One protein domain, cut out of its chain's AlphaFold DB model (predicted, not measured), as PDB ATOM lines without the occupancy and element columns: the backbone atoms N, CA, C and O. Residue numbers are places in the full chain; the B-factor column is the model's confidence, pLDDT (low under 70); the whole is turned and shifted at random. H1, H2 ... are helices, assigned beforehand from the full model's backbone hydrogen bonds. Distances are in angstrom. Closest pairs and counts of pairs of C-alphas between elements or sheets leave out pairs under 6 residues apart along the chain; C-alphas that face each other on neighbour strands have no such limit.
ATOM      1  N   ASN A 317     153.806 102.640 135.405       94.94
ATOM      2  CA  ASN A 317     152.868 102.830 136.511       94.94
ATOM      3  C   ASN A 317     152.025 104.108 136.362       94.94
ATOM      4  O   ASN A 317     152.137 104.849 135.385       94.94
ATOM      5  N   GLN A 318     151.169 104.370 137.354       95.25
ATOM      6  CA  GLN A 318     150.278 105.530 137.352       95.25
ATOM      7  C   GLN A 318     151.033 106.866 137.295       95.25
ATOM      8  O   GLN A 318     150.572 107.794 136.635       95.25
ATOM      9  N   SER A 319     152.192 106.977 137.949       95.75
ATOM     10  CA  SER A 319     153.006 108.197 137.910       95.75
ATOM     11  C   SER A 319     153.511 108.479 136.497       95.75
ATOM     12  O   SER A 319     153.410 109.613 136.033       95.75
ATOM     13  N   PHE A 320     153.965 107.446 135.777       95.50
ATOM     14  CA  PHE A 320     154.322 107.573 134.364       95.50
ATOM     15  C   PHE A 320     153.126 107.998 133.502       95.50
ATOM     16  O   PHE A 320     153.247 108.930 132.708       95.50
ATOM     17  N   LEU A 321     151.955 107.370 133.678       93.94
ATOM     18  CA  LEU A 321     150.754 107.764 132.936       93.94
ATOM     19  C   LEU A 321     150.384 109.229 133.211       93.94
ATOM     20  O   LEU A 321     150.078 109.964 132.277       93.94
ATOM     21  N   ASN A 322     150.460 109.680 134.461       94.12
ATOM     22  CA  ASN A 322     150.175 111.068 134.818       94.12
ATOM     23  C   ASN A 322     151.151 112.052 134.148       94.12
ATOM     24  O   ASN A 322     150.707 113.088 133.653       94.12
ATOM     25  N   GLU A 323     152.451 111.728 134.077       95.31
ATOM     26  CA  GLU A 323     153.425 112.527 133.315       95.31
ATOM     27  C   GLU A 323     153.033 112.622 131.834       95.31
ATOM     28  O   GLU A 323     153.037 113.714 131.263       95.31
ATOM     29  N   VAL A 324     152.656 111.496 131.214       91.31
ATOM     30  CA  VAL A 324     152.210 111.455 129.812       91.31
ATOM     31  C   VAL A 324     150.979 112.333 129.613       91.31
ATOM     32  O   VAL A 324     150.966 113.174 128.720       91.31
ATOM     33  N   LEU A 325     149.954 112.186 130.453       88.75
ATOM     34  CA  LEU A 325     148.716 112.961 130.352       88.75
ATOM     35  C   LEU A 325     148.959 114.468 130.490       88.75
ATOM     36  O   LEU A 325     148.364 115.257 129.753       88.75
ATOM     37  N   LEU A 326     149.856 114.866 131.396       90.81
ATOM     38  CA  LEU A 326     150.266 116.257 131.569       90.81
ATOM     39  C   LEU A 326     150.981 116.785 130.319       90.81
ATOM     40  O   LEU A 326     150.606 117.839 129.800       90.81
ATOM     41  N   MET A 327     151.945 116.026 129.788       89.56
ATOM     42  CA  MET A 327     152.678 116.382 128.570       89.56
ATOM     43  C   MET A 327     151.751 116.494 127.348       89.56
ATOM     44  O   MET A 327     151.899 117.412 126.547       89.56
ATOM     45  N   GLN A 328     150.730 115.638 127.237       85.06
ATOM     46  CA  GLN A 328     149.720 115.694 126.167       85.06
ATOM     47  C   GLN A 328     148.663 116.800 126.377       85.06
ATOM     48  O   GLN A 328     147.532 116.707 125.895       85.06
ATOM     49  N   GLY A 329     149.015 117.869 127.096       82.06
ATOM     50  CA  GLY A 329     148.167 119.037 127.302       82.06
ATOM     51  C   GLY A 329     147.108 118.851 128.387       82.06
ATOM     52  O   GLY A 329     145.980 119.306 128.199       82.06
ATOM     53  N   ASN A 330     147.476 118.214 129.506       84.62
ATOM     54  CA  ASN A 330     146.605 117.930 130.656       84.62
ATOM     55  C   ASN A 330     145.362 117.099 130.294       84.62
ATOM     56  O   ASN A 330     144.235 117.427 130.674       84.62
ATOM     57  N   LEU A 331     145.561 116.020 129.537       80.88
ATOM     58  CA  LEU A 331     144.484 115.118 129.143       80.88
ATOM     59  C   LEU A 331     143.870 114.431 130.376       80.88
ATOM     60  O   LEU A 331     144.571 113.810 131.167       80.88
ATOM     61  N   VAL A 332     142.545 114.489 130.517       82.62
ATOM     62  CA  VAL A 332     141.830 113.824 131.617       82.62
ATOM     63  C   VAL A 332     141.182 112.533 131.116       82.62
ATOM     64  O   VAL A 332     140.359 112.543 130.193       82.62
ATOM     65  N   LEU A 333     141.540 111.414 131.744       80.44
ATOM     66  CA  LEU A 333     140.948 110.094 131.520       80.44
ATOM     67  C   LEU A 333     140.169 109.658 132.767       80.44
ATOM     68  O   LEU A 333     140.602 109.929 133.884       80.44
ATOM     69  N   ASP A 334     139.041 108.974 132.578       84.56
ATOM     70  CA  ASP A 334     138.363 108.257 133.668       84.56
ATOM     71  C   ASP A 334     139.158 107.001 134.074       84.56
ATOM     72  O   ASP A 334     140.043 106.555 133.342       84.56
ATOM     73  N   THR A 335     138.851 106.440 135.246       88.00
ATOM     74  CA  THR A 335     139.590 105.311 135.834       88.00
ATOM     75  C   THR A 335     139.670 104.105 134.897       88.00
ATOM     76  O   THR A 335     140.748 103.552 134.704       88.00
ATOM     77  N   GLU A 336     138.563 103.748 134.239       86.81
ATOM     78  CA  GLU A 336     138.520 102.616 133.303       86.81
ATOM     79  C   GLU A 336     139.472 102.823 132.112       86.81
ATOM     80  O   GLU A 336     140.205 101.917 131.711       86.81
ATOM     81  N   ASN A 337     139.504 104.031 131.541       81.25
ATOM     82  CA  ASN A 337     140.416 104.351 130.445       81.25
ATOM     83  C   ASN A 337     141.876 104.466 130.904       81.25
ATOM     84  O   ASN A 337     142.769 104.176 130.109       81.25
ATOM     85  N   GLN A 338     142.138 104.871 132.151       86.56
ATOM     86  CA  GLN A 338     143.493 104.871 132.711       86.56
ATOM     87  C   GLN A 338     144.037 103.445 132.863       86.56
ATOM     88  O   GLN A 338     145.173 103.181 132.475       86.56
ATOM     89  N   GLU A 339     143.220 102.509 133.346       89.31
ATOM     90  CA  GLU A 339     143.603 101.097 133.459       89.31
ATOM     91  C   GLU A 339     143.896 100.477 132.087       89.31
ATOM     92  O   GLU A 339     144.931  99.832 131.900       89.31
ATOM     93  N   LYS A 340     143.035 100.739 131.093       85.38
ATOM     94  CA  LYS A 340     143.253 100.312 129.701       85.38
ATOM     95  C   LYS A 340     144.533 100.903 129.109       85.38
ATOM     96  O   LYS A 340     145.306 100.181 128.485       85.38
ATOM     97  N   ALA A 341     144.777 102.194 129.329       86.00
ATOM     98  CA  ALA A 341     145.995 102.869 128.892       86.00
ATOM     99  C   ALA A 341     147.248 102.224 129.499       86.00
ATOM    100  O   ALA A 341     148.184 101.899 128.771       86.00
ATOM    101  N   LEU A 342     147.262 101.985 130.814       90.25
ATOM    102  CA  LEU A 342     148.383 101.323 131.486       90.25
ATOM    103  C   LEU A 342     148.619  99.909 130.959       90.25
ATOM    104  O   LEU A 342     149.771  99.530 130.759       90.25
ATOM    105  N   PHE A 343     147.555  99.143 130.717       89.06
ATOM    106  CA  PHE A 343     147.667  97.808 130.132       89.06
ATOM    107  C   PHE A 343     148.353  97.850 128.759       89.06
ATOM    108  O   PHE A 343     149.326  97.131 128.537       89.06
ATOM    109  N   ILE A 344     147.910  98.740 127.866       86.38
ATOM    110  CA  ILE A 344     148.507  98.889 126.532       86.38
ATOM    111  C   ILE A 344     149.974  99.305 126.639       86.38
ATOM    112  O   ILE A 344     150.835  98.671 126.033       86.38
ATOM    113  N   LEU A 345     150.287 100.316 127.455       88.38
ATOM    114  CA  LEU A 345     151.660 100.798 127.631       88.38
ATOM    115  C   LEU A 345     152.591  99.713 128.192       88.38
ATOM    116  O   LEU A 345     153.757  99.656 127.820       88.38
ATOM    117  N   ARG A 346     152.086  98.822 129.052       90.25
ATOM    118  CA  ARG A 346     152.853  97.692 129.603       90.25
ATOM    119  C   ARG A 346     153.173  96.614 128.579       90.25
ATOM    120  O   ARG A 346     154.207  95.956 128.696       90.25
ATOM    121  N   CYS A 347     152.284  96.408 127.613       86.38
ATOM    122  CA  CYS A 347     152.409  95.352 126.614       86.38
ATOM    123  C   CYS A 347     153.036  95.837 125.300       86.38
ATOM    124  O   CYS A 347     153.554  95.020 124.541       86.38
ATOM    125  N   SER A 348     153.008  97.146 125.029       86.06
ATOM    126  CA  SER A 348     153.360  97.726 123.733       86.06
ATOM    127  C   SER A 348     154.419  98.832 123.865       86.06
ATOM    128  O   SER A 348     154.097  99.990 124.144       86.06
ATOM    129  N   PRO A 349     155.707  98.524 123.609       86.62
ATOM    130  CA  PRO A 349     156.763  99.535 123.578       86.62
ATOM    131  C   PRO A 349     156.533 100.619 122.523       86.62
ATOM    132  O   PRO A 349     156.898 101.770 122.742       86.62
ATOM    133  N   SER A 350     155.911 100.277 121.389       86.00
ATOM    134  CA  SER A 350     155.557 101.255 120.356       86.00
ATOM    135  C   SER A 350     154.529 102.264 120.866       86.00
ATOM    136  O   SER A 350     154.661 103.451 120.571       86.00
ATOM    137  N   ALA A 351     153.569 101.831 121.693       85.50
ATOM    138  CA  ALA A 351     152.653 102.745 122.365       85.50
ATOM    139  C   ALA A 351     153.418 103.714 123.277       85.50
ATOM    140  O   ALA A 351     153.182 104.917 123.202       85.50
ATOM    141  N   ILE A 352     154.402 103.235 124.053       90.19
ATOM    142  CA  ILE A 352     155.258 104.129 124.850       90.19
ATOM    143  C   ILE A 352     155.999 105.128 123.950       90.19
ATOM    144  O   ILE A 352     155.934 106.328 124.205       90.19
ATOM    145  N   CYS A 353     156.660 104.667 122.884       87.81
ATOM    146  CA  CYS A 353     157.401 105.531 121.956       87.81
ATOM    147  C   CYS A 353     156.549 106.665 121.371       87.81
ATOM    148  O   CYS A 353     157.061 107.767 121.178       87.81
ATOM    149  N   ASN A 354     155.262 106.421 121.128       84.88
ATOM    150  CA  ASN A 354     154.349 107.429 120.596       84.88
ATOM    151  C   ASN A 354     153.943 108.468 121.646       84.88
ATOM    152  O   ASN A 354     153.776 109.640 121.323       84.88
ATOM    153  N   VAL A 355     153.782 108.057 122.906       87.31
ATOM    154  CA  VAL A 355     153.193 108.920 123.943       87.31
ATOM    155  C   VAL A 355     154.225 109.688 124.753       87.31
ATOM    156  O   VAL A 355     153.845 110.603 125.476       87.31
ATOM    157  N   ILE A 356     155.512 109.339 124.638       91.69
ATOM    158  CA  ILE A 356     156.628 110.043 125.285       91.69
ATOM    159  C   ILE A 356     157.095 111.275 124.504       91.69
ATOM    160  O   ILE A 356     158.031 111.934 124.946       91.69
ATOM    161  N   TYR A 357     156.458 111.632 123.390       90.06
ATOM    162  CA  TYR A 357     156.639 112.917 122.706       90.06
ATOM    163  C   TYR A 357     155.312 113.670 122.630       90.06
ATOM    164  O   TYR A 357     154.252 113.055 122.556       90.06
ATOM    165  N   GLU A 358     155.367 114.999 122.686       86.19
ATOM    166  CA  GLU A 358     154.170 115.832 122.575       86.19
ATOM    167  C   GLU A 358     153.509 115.648 121.208       86.19
ATOM    168  O   GLU A 358     154.138 115.865 120.169       86.19
ATOM    169  N   ASP A 359     152.218 115.320 121.203       82.69
ATOM    170  CA  ASP A 359     151.412 115.435 119.998       82.69
ATOM    171  C   ASP A 359     150.923 116.883 119.877       82.69
ATOM    172  O   ASP A 359     150.015 117.344 120.578       82.69
ATOM    173  N   THR A 360     151.549 117.617 118.957       81.56
ATOM    174  CA  THR A 360     151.239 119.029 118.704       81.56
ATOM    175  C   THR A 360     149.764 119.274 118.382       81.56
ATOM    176  O   THR A 360     149.234 120.319 118.762       81.56
ATOM    177  N   MET A 361     149.062 118.331 117.742       76.19
ATOM    178  CA  MET A 361     147.630 118.469 117.467       76.19
ATOM    179  C   MET A 361     146.818 118.395 118.760       76.19
ATOM    180  O   MET A 361     145.894 119.190 118.944       76.19
ATOM    181  N   LEU A 362     147.175 117.492 119.680       70.75
ATOM    182  CA  LEU A 362     146.509 117.361 120.983       70.75
ATOM    183  C   LEU A 362     146.723 118.585 121.850       70.75
ATOM    184  O   LEU A 362     145.760 119.169 122.350       70.75
ATOM    185  N   VAL A 363     147.982 118.993 121.978       79.25
ATOM    186  CA  VAL A 363     148.383 120.131 122.801       79.25
ATOM    187  C   VAL A 363     147.742 121.418 122.280       79.25
ATOM    188  O   VAL A 363     147.233 122.226 123.059       79.25
ATOM    189  N   ASN A 364     147.686 121.609 120.960       77.06
ATOM    190  CA  ASN A 364     147.021 122.774 120.377       77.06
ATOM    191  C   ASN A 364     145.498 122.719 120.547       77.06
ATOM    192  O   ASN A 364     144.875 123.755 120.777       77.06
ATOM    193  N   ALA A 365     144.880 121.539 120.460       70.06
ATOM    194  CA  ALA A 365     143.443 121.388 120.662       70.06
ATOM    195  C   ALA A 365     143.016 121.617 122.122       70.06
ATOM    196  O   ALA A 365     141.947 122.185 122.358       70.06
ATOM    197  N   SER A 366     143.829 121.206 123.102       68.19
ATOM    198  CA  SER A 366     143.547 121.447 124.522       68.19
ATOM    199  C   SER A 366     143.718 122.924 124.891       68.19
ATOM    200  O   SER A 366     142.837 123.501 125.536       68.19
ATOM    201  N   ARG A 367     144.779 123.576 124.392       69.56
ATOM    202  CA  ARG A 367     145.025 125.021 124.569       69.56
ATOM    203  C   ARG A 367     143.953 125.895 123.908       69.56
ATOM    204  O   ARG A 367     143.564 126.909 124.474       69.56
ATOM    205  N   ASN A 368     143.426 125.478 122.755       65.19
ATOM    206  CA  ASN A 368     142.383 126.199 122.015       65.19
ATOM    207  C   ASN A 368     140.955 125.722 122.336       65.19
ATOM    208  O   ASN A 368     140.032 125.963 121.556       65.19
ATOM    209  N   SER A 369     140.737 125.060 123.475       55.94
ATOM    210  CA  SER A 369     139.421 124.544 123.897       55.94
ATOM    211  C   SER A 369     138.310 125.610 123.953       55.94
ATOM    212  O   SER A 369     137.135 125.268 123.838       55.94
ATOM    213  N   ILE A 370     138.664 126.898 124.021       52.12
ATOM    214  CA  ILE A 370     137.739 128.044 123.939       52.12
ATOM    215  C   ILE A 370     137.181 128.250 122.509       52.12
ATOM    216  O   ILE A 370     136.052 128.708 122.349       52.12
ATOM    217  N   LEU A 371     137.924 127.873 121.460       46.53
ATOM    218  CA  LEU A 371     137.525 128.029 120.049       46.53
ATOM    219  C   LEU A 371     136.687 126.849 119.521       46.53
ATOM    220  O   LEU A 371     135.889 127.014 118.596       46.53
ATOM    221  N   PHE A 372     136.817 125.659 120.112       46.25
ATOM    222  CA  PHE A 372     136.094 124.462 119.679       46.25
ATOM    223  C   PHE A 372     134.826 124.241 120.514       46.25
ATOM    224  O   PHE A 372     134.875 123.685 121.609       46.25
ATOM    225  N   LYS A 373     133.657 124.620 119.966       44.59
ATOM    226  CA  LYS A 373     132.332 124.318 120.551       44.59
ATOM    227  C   LYS A 373     132.275 122.862 121.053       44.59
ATOM    228  O   LYS A 373     132.623 121.932 120.320       44.59
ATOM    229  N   SER A 374     131.779 122.677 122.282       49.19
ATOM    230  CA  SER A 374     131.871 121.475 123.145       49.19
ATOM    231  C   SER A 374     131.612 120.098 122.500       49.19
ATOM    232  O   SER A 374     132.079 119.075 123.006       49.19
ATOM    233  N   LYS A 375     130.902 120.036 121.368       42.44
ATOM    234  CA  LYS A 375     130.606 118.803 120.622       42.44
ATOM    235  C   LYS A 375     131.795 118.288 119.792       42.44
ATOM    236  O   LYS A 375     131.973 117.075 119.686       42.44
ATOM    237  N   TYR A 376     132.625 119.177 119.241       43.00
ATOM    238  CA  TYR A 376     133.797 118.795 118.436       43.00
ATOM    239  C   TYR A 376     134.984 118.390 119.311       43.00
ATOM    240  O   TYR A 376     135.680 117.438 118.974       43.00
ATOM    241  N   HIS A 377     135.133 119.009 120.485       47.81
ATOM    242  CA  HIS A 377     136.146 118.645 121.476       47.81
ATOM    243  C   HIS A 377     135.951 117.210 122.005       47.81
ATOM    244  O   HIS A 377     136.895 116.427 122.029       47.81
ATOM    245  N   LYS A 378     134.708 116.797 122.306       46.88
ATOM    246  CA  LYS A 378     134.394 115.407 122.703       46.88
ATOM    247  C   LYS A 378     134.662 114.383 121.591       46.88
ATOM    248  O   LYS A 378     135.141 113.291 121.881       46.88
ATOM    249  N   LYS A 379     134.366 114.714 120.326       44.88
ATOM    250  CA  LYS A 379     134.618 113.826 119.172       44.88
ATOM    251  C   LYS A 379     136.113 113.731 118.840       44.88
ATOM    252  O   LYS A 379     136.588 112.648 118.521       44.88
ATOM    253  N   PHE A 380     136.846 114.834 118.977       48.41
ATOM    254  CA  PHE A 380     138.298 114.882 118.824       48.41
ATOM    255  C   PHE A 380     138.993 114.083 119.932       48.41
ATOM    256  O   PHE A 380     139.699 113.139 119.613       48.41
ATOM    257  N   ILE A 381     138.684 114.327 121.213       50.69
ATOM    258  CA  ILE A 381     139.195 113.512 122.332       50.69
ATOM    259  C   ILE A 381     138.835 112.033 122.150       50.69
ATOM    260  O   ILE A 381     139.655 111.178 122.450       50.69
ATOM    261  N   LYS A 382     137.653 111.697 121.617       50.97
ATOM    262  CA  LYS A 382     137.299 110.305 121.295       50.97
ATOM    263  C   LYS A 382     138.198 109.708 120.204       50.97
ATOM    264  O   LYS A 382     138.629 108.577 120.370       50.97
ATOM    265  N   ASN A 383     138.511 110.443 119.136       45.22
ATOM    266  CA  ASN A 383     139.429 109.989 118.079       45.22
ATOM    267  C   ASN A 383     140.884 109.898 118.552       45.22
ATOM    268  O   ASN A 383     141.623 109.031 118.110       45.22
ATOM    269  N   VAL A 384     141.278 110.758 119.481       49.41
ATOM    270  CA  VAL A 384     142.601 110.763 120.106       49.41
ATOM    271  C   VAL A 384     142.740 109.623 121.104       49.41
ATOM    272  O   VAL A 384     143.734 108.915 121.075       49.41
ATOM    273  N   LYS A 385     141.718 109.392 121.939       53.59
ATOM    274  CA  LYS A 385     141.603 108.195 122.783       53.59
ATOM    275  C   LYS A 385     141.614 106.939 121.921       53.59
ATOM    276  O   LYS A 385     142.275 105.985 122.289       53.59
ATOM    277  N   LEU A 386     140.930 106.945 120.775       48.62
ATOM    278  CA  LEU A 386     140.992 105.844 119.817       48.62
ATOM    279  C   LEU A 386     142.413 105.673 119.278       48.62
ATOM    280  O   LEU A 386     142.899 104.571 119.389       48.62
ATOM    281  N   ASN A 387     143.120 106.716 118.838       49.94
ATOM    282  CA  ASN A 387     144.517 106.600 118.384       49.94
ATOM    283  C   ASN A 387     145.507 106.187 119.493       49.94
ATOM    284  O   ASN A 387     146.482 105.496 119.218       49.94
ATOM    285  N   PHE A 388     145.264 106.593 120.744       50.66
ATOM    286  CA  PHE A 388     146.045 106.190 121.920       50.66
ATOM    287  C   PHE A 388     145.774 104.725 122.315       50.66
ATOM    288  O   PHE A 388     146.642 104.077 122.890       50.66
ATOM    289  N   LEU A 389     144.578 104.208 122.010       46.47
ATOM    290  CA  LEU A 389     144.113 102.860 122.361       46.47
ATOM    291  C   LEU A 389     144.029 101.891 121.157       46.47
ATOM    292  O   LEU A 389     143.656 100.737 121.345       46.47
ATOM    293  N   SER A 390     144.311 102.332 119.925       42.22
ATOM    294  CA  SER A 390     144.179 101.546 118.683       42.22
ATOM    295  C   SER A 390     145.481 100.874 118.241       42.22
ATOM    296  O   SER A 390     145.590 100.497 117.073       42.22
ATOM    297  N   TYR A 391     146.456 100.753 119.142       37.50
ATOM    298  CA  TYR A 391     147.714 100.043 118.916       37.50
ATOM    299  C   TYR A 391     147.890  98.906 119.909       37.50
ATOM    300  O   TYR A 391     147.807  99.177 121.129       37.50
TER     301      TYR A 391
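AT A GLANCE: This is residues 317 to 391 of the 391 residues of an uncharacterized protein of Muribaculum gordoncarteri (UniProt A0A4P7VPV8). The longest helix, H5, runs back along one side of an elongated set of five helices, from the turn at residues 368 to 373 to the opposite end of the domain, where H1, H2 and H3 gather and the last residues of H5 meet H2. At that end H1 meets H2 about perpendicular and H3 turns back after H2, while H4 is near H5 but touches no helix; contacts between helices are few. The printed part has 75 residues, with named helices H1, H2, H3, H4 and H5 in that order along the chain and no named strand; the class is all helix. The whole is compact, with a radius of gyration of the C-alphas of 12.1 A, and the C-alphas span 36 by 21 by 20 A.

HOW THE PARTS SIT: H5, residues 374 to 389, touches H2, residues 335 to 347, with its residues 388 to 389 alone; the closest C-alphas are those of Leu 389 and Ala 341, 6.8 A apart. These two helices run the same way at a shallow tilt of 31 degrees. H4, residues 360 to 367, is close to H5 but not clearly touching, with C-alphas 362 and 384 closest at 7.7 A. They run opposite ways at a tilt of 37 degrees, only just steep. H1, residues 318 to 327, touches residues 338 to 342 of H2, about perpendicular at 82 degrees; the closest C-alphas, of Leu 321 and Leu 342, are 7.0 A apart. H3, residues 349 to 355, and H2 only just touch, with 3 pairs of C-alphas within 8 A, and only at the corner by their tight link; C-alphas 352 and 345 are closest at 5.6 A. H1 and H5 are apart. In H1, H2, H3 and H4 every O i to N i+4 pair is within hydrogen-bond range; in H5, 11 of 12 are.

IN THESE COORDINATES: H5 measures 22.3 A from first to last C-alpha, from Ser 374 at (131.871, 121.475, 123.145) to Leu 389 at (144.113, 102.860, 122.361). H2 measures 18.7 A and H1 14.2 A, the latter beginning at C-alpha 318, (150.278, 105.530, 137.352). H4 measures 10.4 A and H3 10.0 A.

THE WHOLE: The two C-alphas farthest apart, of Cys 347 and Leu 371, are 36.5 A apart. The printed part has no cut and ends at Tyr 391, the chain's last residue. No link is long. Mean pLDDT of the printed part is 73.8; residues 366 to 391 are under 70, and H5 has a mean of 48.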